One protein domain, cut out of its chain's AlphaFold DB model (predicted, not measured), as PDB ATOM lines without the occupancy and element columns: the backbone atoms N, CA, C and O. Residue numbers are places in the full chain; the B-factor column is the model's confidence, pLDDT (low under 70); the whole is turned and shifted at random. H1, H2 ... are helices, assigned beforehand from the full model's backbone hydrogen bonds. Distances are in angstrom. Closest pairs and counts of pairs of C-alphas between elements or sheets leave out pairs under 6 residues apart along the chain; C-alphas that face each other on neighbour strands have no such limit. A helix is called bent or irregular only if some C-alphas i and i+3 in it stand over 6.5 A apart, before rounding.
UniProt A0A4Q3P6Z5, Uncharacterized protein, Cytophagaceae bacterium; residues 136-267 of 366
ATOM      1  N   ASP A 136      -8.640  54.413  65.087       49.53
ATOM      2  CA  ASP A 136      -7.383  53.673  64.935       49.53
ATOM      3  C   ASP A 136      -7.584  52.296  64.295       49.53
ATOM      4  O   ASP A 136      -6.929  51.979  63.307       49.53
ATOM      5  N   VAL A 137      -8.580  51.529  64.747       49.03
ATOM      6  CA  VAL A 137      -9.013  50.276  64.111       49.03
ATOM      7  C   VAL A 137      -9.477  50.541  62.685       49.03
ATOM      8  O   VAL A 137      -9.090  49.810  61.784       49.03
ATOM      9  N   LYS A 138     -10.233  51.613  62.422       52.09
ATOM     10  CA  LYS A 138     -10.615  51.986  61.055       52.09
ATOM     11  C   LYS A 138      -9.383  52.380  60.249       52.09
ATOM     12  O   LYS A 138      -9.284  51.921  59.124       52.09
ATOM     13  N   ARG A 139      -8.399  53.111  60.785       53.62
ATOM     14  CA  ARG A 139      -7.136  53.400  60.075       53.62
ATOM     15  C   ARG A 139      -6.323  52.141  59.779       53.62
ATOM     16  O   ARG A 139      -5.888  51.996  58.646       53.62
ATOM     17  N   ARG A 140      -6.184  51.214  60.728       47.66
ATOM     18  CA  ARG A 140      -5.447  49.950  60.559       47.66
ATOM     19  C   ARG A 140      -6.169  48.973  59.639       47.66
ATOM     20  O   ARG A 140      -5.552  48.452  58.729       47.66
ATOM     21  N   VAL A 141      -7.484  48.807  59.776       48.72
ATOM     22  CA  VAL A 141      -8.312  48.011  58.853       48.72
ATOM     23  C   VAL A 141      -8.347  48.647  57.466       48.72
ATOM     24  O   VAL A 141      -8.391  47.920  56.482       48.72
ATOM     25  N   THR A 142      -8.309  49.979  57.348       48.56
ATOM     26  CA  THR A 142      -8.230  50.653  56.042       48.56
ATOM     27  C   THR A 142      -6.833  50.528  55.448       48.56
ATOM     28  O   THR A 142      -6.746  50.275  54.261       48.56
ATOM     29  N   ALA A 143      -5.760  50.614  56.237       41.69
ATOM     30  CA  ALA A 143      -4.387  50.395  55.782       41.69
ATOM     31  C   ALA A 143      -4.145  48.931  55.381       41.69
ATOM     32  O   ALA A 143      -3.582  48.683  54.326       41.69
ATOM     33  N   ASP A 144      -4.661  47.963  56.137       39.41
ATOM     34  CA  ASP A 144      -4.565  46.534  55.828       39.41
ATOM     35  C   ASP A 144      -5.500  46.147  54.665       39.41
ATOM     36  O   ASP A 144      -5.129  45.365  53.793       39.41
ATOM     37  N   ARG A 145      -6.678  46.785  54.532       44.50
ATOM     38  CA  ARG A 145      -7.511  46.730  53.309       44.50
ATOM     39  C   ARG A 145      -6.887  47.450  52.120       44.50
ATOM     40  O   ARG A 145      -7.190  47.072  50.996       44.50
ATOM     41  N   PHE A 146      -6.057  48.464  52.332       41.34
ATOM     42  CA  PHE A 146      -5.377  49.202  51.270       41.34
ATOM     43  C   PHE A 146      -4.160  48.417  50.781       41.34
ATOM     44  O   PHE A 146      -4.030  48.203  49.585       41.34
ATOM     45  N   VAL A 147      -3.352  47.862  51.687       48.28
ATOM     46  CA  VAL A 147      -2.220  46.982  51.368       48.28
ATOM     47  C   VAL A 147      -2.716  45.665  50.777       48.28
ATOM     48  O   VAL A 147      -2.261  45.278  49.703       48.28
ATOM     49  N   SER A 148      -3.711  45.001  51.375       56.50
ATOM     50  CA  SER A 148      -4.322  43.805  50.770       56.50
ATOM     51  C   SER A 148      -5.138  44.132  49.519       56.50
ATOM     52  O   SER A 148      -5.180  43.325  48.597       56.50
ATOM     53  N   GLY A 149      -5.755  45.309  49.430       58.88
ATOM     54  CA  GLY A 149      -6.523  45.762  48.271       58.88
ATOM     55  C   GLY A 149      -5.638  46.058  47.069       58.88
ATOM     56  O   GLY A 149      -5.928  45.576  45.978       58.88
ATOM     57  N   GLU A 150      -4.535  46.774  47.275       57.97
ATOM     58  CA  GLU A 150      -3.548  47.098  46.251       57.97
ATOM     59  C   GLU A 150      -2.713  45.870  45.880       57.97
ATOM     60  O   GLU A 150      -2.502  45.624  44.699       57.97
ATOM     61  N   THR A 151      -2.348  45.018  46.844       60.91
ATOM     62  CA  THR A 151      -1.691  43.730  46.565       60.91
ATOM     63  C   THR A 151      -2.614  42.808  45.777       60.91
ATOM     64  O   THR A 151      -2.200  42.249  44.766       60.91
ATOM     65  N   ARG A 152      -3.897  42.695  46.147       62.94
ATOM     66  CA  ARG A 152      -4.889  41.943  45.361       62.94
ATOM     67  C   ARG A 152      -5.149  42.589  44.005       62.94
ATOM     68  O   ARG A 152      -5.375  41.866  43.045       62.94
ATOM     69  N   ALA A 153      -5.138  43.917  43.889       59.81
ATOM     70  CA  ALA A 153      -5.318  44.608  42.613       59.81
ATOM     71  C   ALA A 153      -4.119  44.393  41.683       59.81
ATOM     72  O   ALA A 153      -4.319  44.075  40.515       59.81
ATOM     73  N   ARG A 154      -2.892  44.478  42.207       67.19
ATOM     74  CA  ARG A 154      -1.654  44.163  41.486       67.19
ATOM     75  C   ARG A 154      -1.593  42.689  41.114       67.19
ATOM     76  O   ARG A 154      -1.305  42.395  39.966       67.19
ATOM     77  N   MET A 155      -1.957  41.781  42.021       57.91
ATOM     78  CA  MET A 155      -2.053  40.347  41.735       57.91
ATOM     79  C   MET A 155      -3.116  40.066  40.669       57.91
ATOM     80  O   MET A 155      -2.848  39.334  39.733       57.91
ATOM     81  N   ARG A 156      -4.300  40.689  40.734       64.94
ATOM     82  CA  ARG A 156      -5.324  40.569  39.681       64.94
ATOM     83  C   ARG A 156      -4.852  41.129  38.345       64.94
ATOM     84  O   ARG A 156      -5.124  40.509  37.326       64.94
ATOM     85  N   SER A 157      -4.176  42.279  38.338       64.31
ATOM     86  CA  SER A 157      -3.600  42.853  37.116       64.31
ATOM     87  C   SER A 157      -2.545  41.917  36.544       64.31
ATOM     88  O   SER A 157      -2.620  41.573  35.377       64.31
ATOM     89  N   TYR A 158      -1.640  41.422  37.386       63.81
ATOM     90  CA  TYR A 158      -0.594  40.483  37.007       63.81
ATOM     91  C   TYR A 158      -1.170  39.168  36.476       63.81
ATOM     92  O   TYR A 158      -0.793  38.738  35.395       63.81
ATOM     93  N   MET A 159      -2.148  38.573  37.165       63.47
ATOM     94  CA  MET A 159      -2.874  37.395  36.687       63.47
ATOM     95  C   MET A 159      -3.580  37.689  35.358       63.47
ATOM     96  O   MET A 159      -3.501  36.895  34.433       63.47
ATOM     97  N   LYS A 160      -4.227  38.847  35.200       65.94
ATOM     98  CA  LYS A 160      -4.856  39.234  33.929       65.94
ATOM     99  C   LYS A 160      -3.830  39.415  32.805       65.94
ATOM    100  O   LYS A 160      -4.125  39.061  31.667       65.94
ATOM    101  N   ASP A 161      -2.653  39.944  33.109       61.44
ATOM    102  CA  ASP A 161      -1.569  40.148  32.147       61.44
ATOM    103  C   ASP A 161      -0.856  38.833  31.799       61.44
ATOM    104  O   ASP A 161      -0.397  38.679  30.671       61.44
ATOM    105  N   LEU A 162      -0.826  37.872  32.726       65.38
ATOM    106  CA  LEU A 162      -0.262  36.535  32.546       65.38
ATOM    107  C   LEU A 162      -1.226  35.615  31.777       65.38
ATOM    108  O   LEU A 162      -0.857  35.036  30.758       65.38
ATOM    109  N   PHE A 163      -2.487  35.542  32.209       72.81
ATOM    110  CA  PHE A 163      -3.510  34.664  31.626       72.81
ATOM    111  C   PHE A 163      -4.227  35.286  30.433       72.81
ATOM    112  O   PHE A 163      -4.798  34.577  29.613       72.81
ATOM    113  N   GLY A 164      -4.216  36.612  30.294       75.38
ATOM    114  CA  GLY A 164      -4.856  37.305  29.179       75.38
ATOM    115  C   GLY A 164      -4.292  36.884  27.817       75.38
ATOM    116  O   GLY A 164      -5.079  36.506  26.949       75.38
ATOM    117  N   PRO A 165      -2.964  36.944  27.595       81.25
ATOM    118  CA  PRO A 165      -2.330  36.449  26.376       81.25
ATOM    119  C   PRO A 165      -2.587  34.960  26.135       81.25
ATOM    120  O   PRO A 165      -2.984  34.603  25.031       81.25
ATOM    121  N   GLN A 166      -2.449  34.129  27.171       78.69
ATOM    122  CA  GLN A 166      -2.660  32.681  27.098       78.69
ATOM    123  C   GLN A 166      -4.101  32.346  26.688       78.69
ATOM    124  O   GLN A 166      -4.331  31.646  25.705       78.69
ATOM    125  N   LYS A 167      -5.087  32.952  27.361       83.81
ATOM    126  CA  LYS A 167      -6.506  32.821  27.022       83.81
ATOM    127  C   LYS A 167      -6.782  33.272  25.592       83.81
ATOM    128  O   LYS A 167      -7.497  32.583  24.883       83.81
ATOM    129  N   ARG A 168      -6.201  34.393  25.143       86.31
ATOM    130  CA  ARG A 168      -6.346  34.848  23.749       86.31
ATOM    131  C   ARG A 168      -5.735  33.864  22.751       86.31
ATOM    132  O   ARG A 168      -6.359  33.640  21.722       86.31
ATOM    133  N   SER A 169      -4.571  33.282  23.049       88.50
ATOM    134  CA  SER A 169      -3.931  32.263  22.199       88.50
ATOM    135  C   SER A 169      -4.827  31.026  22.068       88.50
ATOM    136  O   SER A 169      -5.161  30.609  20.960       88.50
ATOM    137  N   ILE A 170      -5.335  30.520  23.197       87.62
ATOM    138  CA  ILE A 170      -6.262  29.381  23.246       87.62
ATOM    139  C   ILE A 170      -7.560  29.693  22.489       87.62
ATOM    140  O   ILE A 170      -7.963  28.928  21.614       87.62
ATOM    141  N   THR A 171      -8.196  30.837  22.768       87.62
ATOM    142  CA  THR A 171      -9.422  31.268  22.078       87.62
ATOM    143  C   THR A 171      -9.199  31.403  20.573       87.62
ATOM    144  O   THR A 171     -10.032  30.934  19.803       87.62
ATOM    145  N   ALA A 172      -8.074  31.978  20.139       90.88
ATOM    146  CA  ALA A 172      -7.742  32.094  18.723       90.88
ATOM    147  C   ALA A 172      -7.558  30.718  18.063       90.88
ATOM    148  O   ALA A 172      -8.052  30.508  16.959       90.88
ATOM    149  N   ALA A 173      -6.911  29.762  18.740       90.94
ATOM    150  CA  ALA A 173      -6.757  28.399  18.231       90.94
ATOM    151  C   ALA A 173      -8.110  27.685  18.054       90.94
ATOM    152  O   ALA A 173      -8.319  27.020  17.041       90.94
ATOM    153  N   ILE A 174      -9.041  27.859  18.999       90.25
ATOM    154  CA  ILE A 174     -10.397  27.286  18.933       90.25
ATOM    155  C   ILE A 174     -11.215  27.940  17.811       90.25
ATOM    156  O   ILE A 174     -11.848  27.238  17.024       90.25
ATOM    157  N   GLN A 175     -11.179  29.272  17.706       88.25
ATOM    158  CA  GLN A 175     -11.883  30.023  16.662       88.25
ATOM    159  C   GLN A 175     -11.372  29.675  15.260       88.25
ATOM    160  O   GLN A 175     -12.180  29.428  14.364       88.25
ATOM    161  N   ASP A 176     -10.049  29.612  15.070       88.56
ATOM    162  CA  ASP A 176      -9.424  29.155  13.822       88.56
ATOM    163  C   ASP A 176      -9.859  27.719  13.508       88.56
ATOM    164  O   ASP A 176     -10.183  27.408  12.363       88.56
ATOM    165  N   GLY A 177      -9.941  26.873  14.540       87.25
ATOM    166  CA  GLY A 177     -10.374  25.490  14.418       87.25
ATOM    167  C   GLY A 177     -11.793  25.335  13.881       87.25
ATOM    168  O   GLY A 177     -11.993  24.629  12.896       87.25
ATOM    169  N   VAL A 178     -12.754  26.053  14.469       86.25
ATOM    170  CA  VAL A 178     -14.149  26.057  14.001       86.25
ATOM    171  C   VAL A 178     -14.261  26.679  12.607       86.25
ATOM    172  O   VAL A 178     -14.872  26.092  11.722       86.25
ATOM    173  N   THR A 179     -13.626  27.832  12.378       86.81
ATOM    174  CA  THR A 179     -13.751  28.581  11.112       86.81
ATOM    175  C   THR A 179     -13.162  27.824   9.923       86.81
ATOM    176  O   THR A 179     -13.678  27.903   8.811       86.81
ATOM    177  N   ARG A 180     -12.058  27.099  10.133       90.81
ATOM    178  CA  ARG A 180     -11.328  26.393   9.068       90.81
ATOM    179  C   ARG A 180     -11.562  24.888   9.068       90.81
ATOM    180  O   ARG A 180     -10.866  24.185   8.340       90.81
ATOM    181  N   ASN A 181     -12.503  24.405   9.877       87.94
ATOM    182  CA  ASN A 181     -12.810  22.984  10.027       87.94
ATOM    183  C   ASN A 181     -11.563  22.128  10.340       87.94
ATOM    184  O   ASN A 181     -11.330  21.080   9.738       87.94
ATOM    185  N   ILE A 182     -10.716  22.611  11.252       90.88
ATOM    186  CA  ILE A 182      -9.540  21.875  11.732       90.88
ATOM    187  C   ILE A 182     -10.000  20.860  12.782       90.88
ATOM    188  O   ILE A 182     -10.891  21.141  13.585       90.88
ATOM    189  N   SER A 183      -9.368  19.685  12.811       91.44
ATOM    190  CA  SER A 183      -9.701  18.650  13.789       91.44
ATOM    191  C   SER A 183      -9.434  19.113  15.231       91.44
ATOM    192  O   SER A 183      -8.492  19.860  15.505       91.44
ATOM    193  N   THR A 184     -10.217  18.623  16.197       89.06
ATOM    194  CA  THR A 184      -9.989  18.930  17.621       89.06
ATOM    195  C   THR A 184      -8.626  18.438  18.113       89.06
ATOM    196  O   THR A 184      -8.053  19.043  19.014       89.06
ATOM    197  N   ALA A 185      -8.077  17.381  17.503       90.31
ATOM    198  CA  ALA A 185      -6.745  16.869  17.814       90.31
ATOM    199  C   ALA A 185      -5.642  17.874  17.436       90.31
ATOM    200  O   ALA A 185      -4.722  18.110  18.219       90.31
ATOM    201  N   ASP A 186      -5.761  18.521  16.276       89.75
ATOM    202  CA  ASP A 186      -4.815  19.554  15.850       89.75
ATOM    203  C   ASP A 186      -4.967  20.834  16.684       89.75
ATOM    204  O   ASP A 186      -3.972  21.481  17.021       89.75
ATOM    205  N   VAL A 187      -6.199  21.192  17.072       86.94
ATOM    206  CA  VAL A 187      -6.448  22.293  18.019       86.94
ATOM    207  C   VAL A 187      -5.784  21.993  19.368       86.94
ATOM    208  O   VAL A 187      -5.079  22.847  19.908       86.94
ATOM    209  N   ALA A 188      -5.915  20.768  19.884       90.69
ATOM    210  CA  ALA A 188      -5.254  20.337  21.115       90.69
ATOM    211  C   ALA A 188      -3.722  20.420  21.012       90.69
ATOM    212  O   ALA A 188      -3.072  20.915  21.933       90.69
ATOM    213  N   ALA A 189      -3.141  20.010  19.880       89.44
ATOM    214  CA  ALA A 189      -1.700  20.108  19.639       89.44
ATOM    215  C   ALA A 189      -1.183  21.558  19.653       89.44
ATOM    216  O   ALA A 189      -0.035  21.798  20.020       89.44
ATOM    217  N   ARG A 190      -2.022  22.539  19.298       90.19
ATOM    218  CA  ARG A 190      -1.684  23.967  19.422       90.19
ATOM    219  C   ARG A 190      -1.793  24.463  20.863       90.19
ATOM    220  O   ARG A 190      -0.939  25.221  21.307       90.19
ATOM    221  N   ILE A 191      -2.814  24.014  21.594       89.69
ATOM    222  CA  ILE A 191      -3.091  24.435  22.976       89.69
ATOM    223  C   ILE A 191      -2.077  23.859  23.974       89.69
ATOM    224  O   ILE A 191      -1.807  24.496  24.985       89.69
ATOM    225  N   ILE A 192      -1.503  22.678  23.720       89.81
ATOM    226  CA  ILE A 192      -0.679  21.966  24.715       89.81
ATOM    227  C   ILE A 192       0.526  22.777  25.220       89.81
ATOM    228  O   ILE A 192       0.837  22.721  26.405       89.81
ATOM    229  N   ASN A 193       1.154  23.583  24.357       86.75
ATOM    230  CA  ASN A 193       2.298  24.434  24.718       86.75
ATOM    231  C   ASN A 193       1.879  25.740  25.415       86.75
ATOM    232  O   ASN A 193       2.724  26.497  25.885       86.75
ATOM    233  N   GLU A 194       0.577  26.001  25.458       86.94
ATOM    234  CA  GLU A 194      -0.044  27.206  25.993       86.94
ATOM    235  C   GLU A 194      -0.770  26.917  27.303       86.94
ATOM    236  O   GLU A 194      -1.515  27.767  27.764       86.94
ATOM    237  N   ILE A 195      -0.630  25.739  27.916       87.56
ATOM    238  CA  ILE A 195      -1.321  25.397  29.166       87.56
ATOM    239  C   ILE A 195      -0.364  24.782  30.183       87.56
ATOM    240  O   ILE A 195       0.608  24.122  29.837       87.56
ATOM    241  N   GLY A 196      -0.665  25.001  31.463       89.31
ATOM    242  CA  GLY A 196       0.022  24.350  32.576       89.31
ATOM    243  C   GLY A 196      -0.730  23.133  33.112       89.31
ATOM    244  O   GLY A 196      -1.833  22.799  32.664       89.31
ATOM    245  N   LEU A 197      -0.169  22.503  34.141       85.56
ATOM    246  CA  LEU A 197      -0.870  21.495  34.939       85.56
ATOM    247  C   LEU A 197      -1.861  22.160  35.905       85.56
ATOM    248  O   LEU A 197      -1.661  23.287  36.353       85.56
ATOM    249  N   THR A 198      -2.954  21.469  36.225       84.25
ATOM    250  CA  THR A 198      -3.785  21.816  37.393       84.25
ATOM    251  C   THR A 198      -3.091  21.370  38.679       84.25
ATOM    252  O   THR A 198      -2.204  20.521  38.637       84.25
ATOM    253  N   GLU A 199      -3.523  21.867  39.841       86.00
ATOM    254  CA  GLU A 199      -2.979  21.426  41.135       86.00
ATOM    255  C   GLU A 199      -3.076  19.901  41.316       86.00
ATOM    256  O   GLU A 199      -2.091  19.246  41.662       86.00
ATOM    257  N   ARG A 200      -4.238  19.312  40.993       83.50
ATOM    258  CA  ARG A 200      -4.456  17.858  41.052       83.50
ATOM    259  C   ARG A 200      -3.476  17.099  40.155       83.50
ATOM    260  O   ARG A 200      -2.904  16.101  40.584       83.50
ATOM    261  N   GLN A 201      -3.252  17.580  38.932       88.69
ATOM    262  CA  GLN A 201      -2.300  16.961  38.004       88.69
ATOM    263  C   GLN A 201      -0.848  17.149  38.458       88.69
ATOM    264  O   GLN A 201      -0.061  16.213  38.363       88.69
ATOM    265  N   GLY A 202      -0.497  18.315  39.009       89.06
ATOM    266  CA  GLY A 202       0.818  18.559  39.602       89.06
ATOM    267  C   GLY A 202       1.098  17.623  40.778       89.06
ATOM    268  O   GLY A 202       2.188  17.061  40.881       89.06
ATOM    269  N   LYS A 203       0.089  17.363  41.622       90.88
ATOM    270  CA  LYS A 203       0.174  16.348  42.678       90.88
ATOM    271  C   LYS A 203       0.396  14.946  42.103       90.88
ATOM    272  O   LYS A 203       1.232  14.222  42.629       90.88
ATOM    273  N   ALA A 204      -0.293  14.577  41.023       90.62
ATOM    274  CA  ALA A 204      -0.087  13.286  40.363       90.62
ATOM    275  C   ALA A 204       1.341  13.133  39.803       90.62
ATOM    276  O   ALA A 204       1.960  12.092  39.998       90.62
ATOM    277  N   VAL A 205       1.901  14.182  39.189       92.50
ATOM    278  CA  VAL A 205       3.301  14.200  38.720       92.50
ATOM    279  C   VAL A 205       4.277  14.026  39.885       92.50
ATOM    280  O   VAL A 205       5.190  13.204  39.818       92.50
ATOM    281  N   LYS A 206       4.053  14.744  40.992       93.31
ATOM    282  CA  LYS A 206       4.866  14.607  42.208       93.31
ATOM    283  C   LYS A 206       4.779  13.201  42.813       93.31
ATOM    284  O   LYS A 206       5.793  12.673  43.276       93.31
ATOM    285  N   ASN A 207       3.585  12.611  42.839       94.19
ATOM    286  CA  ASN A 207       3.389  11.246  43.321       94.19
ATOM    287  C   ASN A 207       4.154  10.256  42.440       94.19
ATOM    288  O   ASN A 207       4.910   9.461  42.978       94.19
ATOM    289  N   ALA A 208       4.065  10.378  41.113       94.44
ATOM    290  CA  ALA A 208       4.802   9.517  40.190       94.44
ATOM    291  C   ALA A 208       6.318   9.532  40.443       94.44
ATOM    292  O   ALA A 208       6.928   8.470  40.542       94.44
ATOM    293  N   TYR A 209       6.911  10.716  40.635       96.62
ATOM    294  CA  TYR A 209       8.317  10.833  41.039       96.62
ATOM    295  C   TYR A 209       8.585  10.121  42.377       96.62
ATOM    296  O   TYR A 209       9.484   9.291  42.490       96.62
ATOM    297  N   SER A 210       7.773  10.409  43.400       95.94
ATOM    298  CA  SER A 210       7.953   9.858  44.753       95.94
ATOM    299  C   SER A 210       7.837   8.329  44.777       95.94
ATOM    300  O   SER A 210       8.577   7.648  45.491       95.94
ATOM    301  N   ASN A 211       6.931   7.786  43.968       95.94
ATOM    302  CA  ASN A 211       6.675   6.356  43.868       95.94
ATOM    303  C   ASN A 211       7.782   5.658  43.069       95.94
ATOM    304  O   ASN A 211       8.232   4.591  43.478       95.94
ATOM    305  N   ALA A 212       8.319   6.300  42.026       97.25
ATOM    306  CA  ALA A 212       9.510   5.832  41.319       97.25
ATOM    307  C   ALA A 212      10.742   5.737  42.242       97.25
ATOM    308  O   ALA A 212      11.413   4.704  42.264       97.25
ATOM    309  N   ILE A 213      10.994   6.762  43.067       98.12
ATOM    310  CA  ILE A 213      12.064   6.731  44.081       98.12
ATOM    311  C   ILE A 213      11.825   5.608  45.098       98.12
ATOM    312  O   ILE A 213      12.737   4.848  45.416       98.12
ATOM    313  N   THR A 214      10.591   5.464  45.590       97.00
ATOM    314  CA  THR A 214      10.229   4.414  46.560       97.00
ATOM    315  C   THR A 214      10.403   3.008  45.976       97.00
ATOM    316  O   THR A 214      10.784   2.085  46.693       97.00
ATOM    317  N   ALA A 215      10.190   2.847  44.668       97.62
ATOM    318  CA  ALA A 215      10.435   1.609  43.935       97.62
ATOM    319  C   ALA A 215      11.932   1.314  43.693       97.62
ATOM    320  O   ALA A 215      12.262   0.281  43.109       97.62
ATOM    321  N   GLY A 216      12.837   2.188  44.144       98.12
ATOM    322  CA  GLY A 216      14.284   2.007  44.035       98.12
ATOM    323  C   GLY A 216      14.884   2.459  42.702       98.12
ATOM    324  O   GLY A 216      16.015   2.077  42.400       98.12
ATOM    325  N   LEU A 217      14.154   3.242  41.899       98.12
ATOM    326  CA  LEU A 217      14.706   3.859  40.692       98.12
ATOM    327  C   LEU A 217      15.697   4.978  41.049       98.12
ATOM    328  O   LEU A 217      15.611   5.577  42.123       98.12
ATOM    329  N   SER A 218      16.640   5.263  40.142       97.94
ATOM    330  CA  SER A 218      17.536   6.414  40.304       97.94
ATOM    331  C   SER A 218      16.764   7.731  40.206       97.94
ATOM    332  O   SER A 218      15.651   7.778  39.678       97.94
ATOM    333  N   ASP A 219      17.374   8.815  40.683       96.62
ATOM    334  CA  ASP A 219      16.793  10.155  40.587       96.62
ATOM    335  C   ASP A 219      16.473  10.541  39.135       96.62
ATOM    336  O   ASP A 219      15.363  10.981  38.838       96.62
ATOM    337  N   GLU A 220      17.392  10.270  38.199       95.75
ATOM    338  CA  GLU A 220      17.171  10.564  36.781       95.75
ATOM    339  C   GLU A 220      16.011   9.748  36.195       95.75
ATOM    340  O   GLU A 220      15.224  10.257  35.397       95.75
ATOM    341  N   GLN A 221      15.874   8.480  36.598       96.88
ATOM    342  CA  GLN A 221      14.772   7.622  36.161       96.88
ATOM    343  C   GLN A 221      13.426   8.085  36.736       96.88
ATOM    344  O   GLN A 221      12.426   8.098  36.017       96.88
ATOM    345  N   ALA A 222      13.393   8.487  38.008       95.81
ATOM    346  CA  ALA A 222      12.195   9.026  38.644       95.81
ATOM    347  C   ALA A 222      11.771  10.363  38.023       95.81
ATOM    348  O   ALA A 222      10.581  10.585  37.783       95.81
ATOM    349  N   GLN A 223      12.740  11.224  37.705       94.50
ATOM    350  CA  GLN A 223      12.506  12.475  36.995       94.50
ATOM    351  C   GLN A 223      11.897  12.211  35.614       94.50
ATOM    352  O   GLN A 223      10.829  12.752  35.315       94.50
ATOM    353  N   ALA A 224      12.491  11.310  34.826       94.44
ATOM    354  CA  ALA A 224      11.972  10.929  33.512       94.44
ATOM    355  C   ALA A 224      10.544  10.352  33.584       94.44
ATOM    356  O   ALA A 224       9.696  10.665  32.747       94.44
ATOM    357  N   GLU A 225      10.235   9.543  34.603       95.75
ATOM    358  CA  GLU A 225       8.878   9.022  34.803       95.75
ATOM    359  C   GLU A 225       7.878  10.137  35.146       95.75
ATOM    360  O   GLU A 225       6.769  10.175  34.603       95.75
ATOM    361  N   SER A 226       8.276  11.087  35.993       93.69
ATOM    362  CA  SER A 226       7.448  12.247  36.339       93.69
ATOM    363  C   SER A 226       7.170  13.145  35.128       93.69
ATOM    364  O   SER A 226       6.032  13.579  34.927       93.69
ATOM    365  N   GLU A 227       8.166  13.348  34.262       94.12
ATOM    366  CA  GLU A 227       8.043  14.096  33.008       94.12
ATOM    367  C   GLU A 227       7.078  13.395  32.054       94.12
ATOM    368  O   GLU A 227       6.133  14.014  31.562       94.12
ATOM    369  N   ARG A 228       7.210  12.073  31.897       95.94
ATOM    370  CA  ARG A 228       6.284  11.260  31.099       95.94
ATOM    371  C   ARG A 228       4.844  11.383  31.600       95.94
ATOM    372  O   ARG A 228       3.904  11.379  30.803       95.94
ATOM    373  N   VAL A 229       4.627  11.433  32.917       95.12
ATOM    374  CA  VAL A 229       3.293  11.647  33.514       95.12
ATOM    375  C   VAL A 229       2.803  13.069  33.245       95.12
ATOM    376  O   VAL A 229       1.649  13.241  32.849       95.12
ATOM    377  N   SER A 230       3.673  14.069  33.390       93.25
ATOM    378  CA  SER A 230       3.374  15.476  33.106       93.25
ATOM    379  C   SER A 230       2.897  15.672  31.665       93.25
ATOM    380  O   SER A 230       1.809  16.207  31.440       93.25
ATOM    381  N   GLU A 231       3.631  15.138  30.688       92.94
ATOM    382  CA  GLU A 231       3.280  15.198  29.265       92.94
ATOM    383  C   GLU A 231       1.919  14.556  28.973       92.94
ATOM    384  O   GLU A 231       1.090  15.136  28.265       92.94
ATOM    385  N   ARG A 232       1.641  13.376  29.555       94.75
ATOM    386  CA  ARG A 232       0.330  12.716  29.413       94.75
ATOM    387  C   ARG A 232      -0.800  13.583  29.965       94.75
ATOM    388  O   ARG A 232      -1.840  13.705  29.317       94.75
ATOM    389  N   MET A 233      -0.599  14.197  31.129       91.44
ATOM    390  CA  MET A 233      -1.605  15.043  31.779       91.44
ATOM    391  C   MET A 233      -1.857  16.343  31.009       91.44
ATOM    392  O   MET A 233      -3.015  16.741  30.852       91.44
ATOM    393  N   LEU A 234      -0.804  16.975  30.480       91.69
ATOM    394  CA  LEU A 234      -0.922  18.144  29.604       91.69
ATOM    395  C   LEU A 234      -1.665  17.792  28.317       91.69
ATOM    396  O   LEU A 234      -2.607  18.493  27.951       91.69
ATOM    397  N   LYS A 235      -1.318  16.671  27.673       93.75
ATOM    398  CA  LYS A 235      -2.003  16.196  26.465       93.75
ATOM    399  C   LYS A 235      -3.487  15.943  26.714       93.75
ATOM    400  O   LYS A 235      -4.324  16.416  25.951       93.75
ATOM    401  N   TYR A 236      -3.820  15.245  27.800       90.50
ATOM    402  CA  TYR A 236      -5.209  14.994  28.186       90.50
ATOM    403  C   TYR A 236      -5.984  16.294  28.440       90.50
ATOM    404  O   TYR A 236      -7.125  16.447  27.996       90.50
ATOM    405  N   ARG A 237      -5.362  17.257  29.132       91.69
ATOM    406  CA  ARG A 237      -5.973  18.561  29.405       91.69
ATOM    407  C   ARG A 237      -6.188  19.359  28.121       91.69
ATOM    408  O   ARG A 237      -7.275  19.897  27.937       91.69
ATOM    409  N   ALA A 238      -5.192  19.409  27.239       91.50
ATOM    410  CA  ALA A 238      -5.287  20.097  25.956       91.50
ATOM    411  C   ALA A 238      -6.418  19.518  25.097       91.50
ATOM    412  O   ALA A 238      -7.235  20.272  24.578       91.50
ATOM    413  N   ASP A 239      -6.518  18.188  25.023       91.25
ATOM    414  CA  ASP A 239      -7.597  17.500  24.310       91.25
ATOM    415  C   ASP A 239      -8.968  17.780  24.942       91.25
ATOM    416  O   ASP A 239      -9.947  18.045  24.251       91.25
ATOM    417  N   THR A 240      -9.046  17.790  26.273       89.44
ATOM    418  CA  THR A 240     -10.276  18.133  27.002       89.44
ATOM    419  C   THR A 240     -10.742  19.555  26.711       89.44
ATOM    420  O   THR A 240     -11.924  19.746  26.424       89.44
ATOM    421  N   ILE A 241      -9.834  20.534  26.750       88.38
ATOM    422  CA  ILE A 241     -10.136  21.933  26.425       88.38
ATOM    423  C   ILE A 241     -10.578  22.033  24.965       88.38
ATOM    424  O   ILE A 241     -11.657  22.549  24.701       88.38
ATOM    425  N   ALA A 242      -9.796  21.488  24.028       85.69
ATOM    426  CA  ALA A 242     -10.109  21.553  22.605       85.69
ATOM    427  C   ALA A 242     -11.501  20.983  22.303       85.69
ATOM    428  O   ALA A 242     -12.323  21.654  21.695       85.69
ATOM    429  N   VAL A 243     -11.810  19.778  22.789       86.06
ATOM    430  CA  VAL A 243     -13.115  19.147  22.556       86.06
ATOM    431  C   VAL A 243     -14.254  19.948  23.191       86.06
ATOM    432  O   VAL A 243     -15.274  20.172  22.541       86.06
ATOM    433  N   THR A 244     -14.099  20.359  24.450       89.62
ATOM    434  CA  THR A 244     -15.171  21.031  25.202       89.62
ATOM    435  C   THR A 244     -15.472  22.401  24.610       89.62
ATOM    436  O   THR A 244     -16.628  22.707  24.327       89.62
ATOM    437  N   GLU A 245     -14.438  23.202  24.369       86.75
ATOM    438  CA  GLU A 245     -14.593  24.574  23.894       86.75
ATOM    439  C   GLU A 245     -15.015  24.625  22.423       86.75
ATOM    440  O   GLU A 245     -15.871  25.430  22.065       86.75
ATOM    441  N   THR A 246     -14.485  23.742  21.565       84.25
ATOM    442  CA  THR A 246     -14.928  23.656  20.166       84.25
ATOM    443  C   THR A 246     -16.407  23.293  20.087       84.25
ATOM    444  O   THR A 246     -17.148  23.968  19.381       84.25
ATOM    445  N   ARG A 247     -16.872  22.286  20.842       85.00
ATOM    446  CA  ARG A 247     -18.297  21.907  20.848       85.00
ATOM    447  C   ARG A 247     -19.187  23.003  21.413       85.00
ATOM    448  O   ARG A 247     -20.195  23.330  20.801       85.00
ATOM    449  N   THR A 248     -18.779  23.591  22.534       84.12
ATOM    450  CA  THR A 248     -19.452  24.737  23.158       84.12
ATOM    451  C   THR A 248     -19.629  25.879  22.157       84.12
ATOM    452  O   THR A 248     -20.730  26.411  21.996       84.12
ATOM    453  N   LEU A 249     -18.565  26.233  21.433       84.69
ATOM    454  CA  LEU A 249     -18.606  27.287  20.428       84.69
ATOM    455  C   LEU A 249     -19.508  26.911  19.245       84.69
ATOM    456  O   LEU A 249     -20.348  27.719  18.856       84.69
ATOM    457  N   SER A 250     -19.376  25.698  18.702       82.94
ATOM    458  CA  SER A 250     -20.228  25.210  17.611       82.94
ATOM    459  C   SER A 250     -21.710  25.238  17.982       82.94
ATOM    460  O   SER A 250     -22.532  25.690  17.191       82.94
ATOM    461  N   GLU A 251     -22.048  24.814  19.198       84.06
ATOM    462  CA  GLU A 251     -23.423  24.813  19.685       84.06
ATOM    463  C   GLU A 251     -23.981  26.227  19.856       84.06
ATOM    464  O   GLU A 251     -25.120  26.504  19.478       84.06
ATOM    465  N   THR A 252     -23.155  27.135  20.378       84.31
ATOM    466  CA  THR A 252     -23.519  28.547  20.533       84.31
ATOM    467  C   THR A 252     -23.793  29.192  19.175       84.31
ATOM    468  O   THR A 252     -24.795  29.886  19.022       84.31
ATOM    469  N   ILE A 253     -22.927  28.949  18.182       84.38
ATOM    470  CA  ILE A 253     -23.084  29.481  16.819       84.38
ATOM    471  C   ILE A 253     -24.384  28.968  16.201       84.38
ATOM    472  O   ILE A 253     -25.194  29.767  15.744       84.38
ATOM    473  N   LYS A 254     -24.603  27.654  16.253       87.38
ATOM    474  CA  LYS A 254     -25.791  27.005  15.699       87.38
ATOM    475  C   LYS A 254     -27.085  27.515  16.342       87.38
ATOM    476  O   LYS A 254     -28.025  27.864  15.640       87.38
ATOM    477  N   THR A 255     -27.111  27.635  17.671       85.69
ATOM    478  CA  THR A 255     -28.269  28.186  18.398       85.69
ATOM    479  C   THR A 255     -28.534  29.640  18.005       85.69
ATOM    480  O   THR A 255     -29.682  30.024  17.799       85.69
ATOM    481  N   GLY A 256     -27.480  30.452  17.867       86.19
ATOM    482  CA  GLY A 256     -27.600  31.837  17.412       86.19
ATOM    483  C   GLY A 256     -28.129  31.957  15.980       86.19
ATOM    484  O   GLY A 256     -28.965  32.817  15.714       86.19
ATOM    485  N   GLU A 257     -27.686  31.078  15.078       89.69
ATOM    486  CA  GLU A 257     -28.182  31.003  13.700       89.69
ATOM    487  C   GLU A 257     -29.671  30.645  13.663       89.69
ATOM    488  O   GLU A 257     -30.453  31.333  13.011       89.69
ATOM    489  N   TRP A 258     -30.094  29.640  14.433       93.44
ATOM    490  CA  TRP A 258     -31.505  29.261  14.516       93.44
ATOM    491  C   TRP A 258     -32.388  30.378  15.070       93.44
ATOM    492  O   TRP A 258     -33.438  30.654  14.503       93.44
ATOM    493  N   LEU A 259     -31.957  31.071  16.126       90.44
ATOM    494  CA  LEU A 259     -32.701  32.217  16.663       90.44
ATOM    495  C   LEU A 259     -32.822  33.359  15.638       90.44
ATOM    496  O   LEU A 259     -33.851  34.031  15.584       90.44
ATOM    497  N   SER A 260     -31.797  33.572  14.803       91.56
ATOM    498  CA  SER A 260     -31.872  34.535  13.694       91.56
ATOM    499  C   SER A 260     -32.926  34.114  12.669       91.56
ATOM    500  O   SER A 260     -33.781  34.917  12.305       91.56
ATOM    501  N   LEU A 261     -32.908  32.843  12.251       92.44
ATOM    502  CA  LEU A 261     -33.866  32.295  11.288       92.44
ATOM    503  C   LEU A 261     -35.308  32.320  11.820       92.44
ATOM    504  O   LEU A 261     -36.233  32.598  11.058       92.44
ATOM    505  N   GLU A 262     -35.515  32.076  13.117       92.38
ATOM    506  CA  GLU A 262     -36.818  32.239  13.775       92.38
ATOM    507  C   GLU A 262     -37.296  33.696  13.713       92.38
ATOM    508  O   GLU A 262     -38.429  33.954  13.309       92.38
ATOM    509  N   GLY A 263     -36.425  34.659  14.042       91.94
ATOM    510  CA  GLY A 263     -36.742  36.089  13.971       91.94
ATOM    511  C   GLY A 263     -37.073  36.581  12.557       91.94
ATOM    512  O   GLY A 263     -37.828  37.540  12.392       91.94
ATOM    513  N   GLU A 264     -36.545  35.905  11.538       95.31
ATOM    514  CA  GLU A 264     -36.848  36.132  10.122       95.31
ATOM    515  C   GLU A 264     -38.095  35.371   9.633       95.31
ATOM    516  O   GLU A 264     -38.522  35.559   8.493       95.31
ATOM    517  N   GLY A 265     -38.697  34.524  10.475       94.50
ATOM    518  CA  GLY A 265     -39.874  33.720  10.139       94.50
ATOM    519  C   GLY A 265     -39.584  32.514   9.239       94.50
ATOM    520  O   GLY A 265     -40.494  32.033   8.566       94.50
ATOM    521  N   GLN A 266     -38.339  32.027   9.196       94.50
ATOM    522  CA  GLN A 266     -37.925  30.922   8.321       94.50
ATOM    523  C   GLN A 266     -38.088  29.520   8.941       94.50
ATOM    524  O   GLN A 266     -38.037  28.539   8.205       94.50
ATOM    525  N   LEU A 267     -38.279  29.396  10.262       89.94
ATOM    526  CA  LEU A 267     -38.294  28.100  10.974       89.94
ATOM    527  C   LEU A 267     -39.693  27.514  11.249       89.94
ATOM    528  O   LEU A 267     -39.831  26.606  12.066       89.94
TER     529      LEU A 267
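AT A GLANCE: This is residues 136 to 267 of the 366 residues of an uncharacterized protein of Cytophagaceae bacterium (UniProt A0A4Q3P6Z5). One long helix, H4, makes the longest axis, and a small helical hairpin of H1b and H2 crosses its middle part, while H3 folds back along its first part. From this body the long arm H1a, residues 136 to 162, sticks out to one side and packs on no helix. The printed part has 132 residues with four named helices, in the order H1, H2, H3, H4, and no named strand; its class is all helix. The whole is extended and flat, with a radius of gyration of the C-alphas of 22.5 A and spans of 68 by 59 by 20 A.

HOW THE PARTS SIT: H1, residues 136 to 179, was assigned as one helix by its hydrogen bonds but is bent, the C-alphas of residues 162 and 165 being 6.5 A apart. Its arms are H1a, residues 136 to 162, and H1b, residues 165 to 179, at a steep tilt of 41 degrees. H1a touches no helix and stands free. H1b and H2, residues 184 to 194, form a helical hairpin: they touch at a shallow tilt of 12 degrees, opposite ways, and their closest C-alphas are those of Ile 170 and Ile 191, 5.9 A apart. H2 is only just irregular, with C-alphas 190 and 193 at 6.6 A. H3, residues 199 to 214, is apart from H2 and from H1b. H3 and H4, residues 219 to 263, form a second helical hairpin, at a shallow tilt of 22 degrees; their closest C-alphas are those of Tyr 209 and Ala 222, 4.9 A apart. H4 is the hub, touching three helices. With residues 234 to 246 alone it touches H2 at a steep tilt of 57 degrees, opposite ways; the closest C-alphas are those of Ala 188 and Ala 238, 4.8 A apart. With residues 242 to 250 alone it touches H1b at a steep tilt of 56 degrees, the same way; the closest C-alphas are those of Ile 174 and Thr 246, 5.9 A apart. In H1a, H1b, H3 and H4 every O i to N i+4 pair is within hydrogen-bond range; in H2 5 of 7 are.

IN THESE COORDINATES: H1a begins at C-alpha 136, (-7.383, 53.673, 64.935), and measures 37.3 A; H1b measures 20.6 A from C-alpha 165, (-2.330, 36.449, 26.376). H2 measures 15.4 A and H3 22.2 A. H4 measures 65.2 A and ends at C-alpha 263, (-36.742, 36.089, 13.971).

THE WHOLE: The two C-alphas farthest apart are those of Gly 216 and Gly 265, at 71.3 A. The printed part has no cut, and its three links are tight, with 4 residues each. The mean pLDDT of the printed part is 83.0, and residues 136 to 162 are under 70.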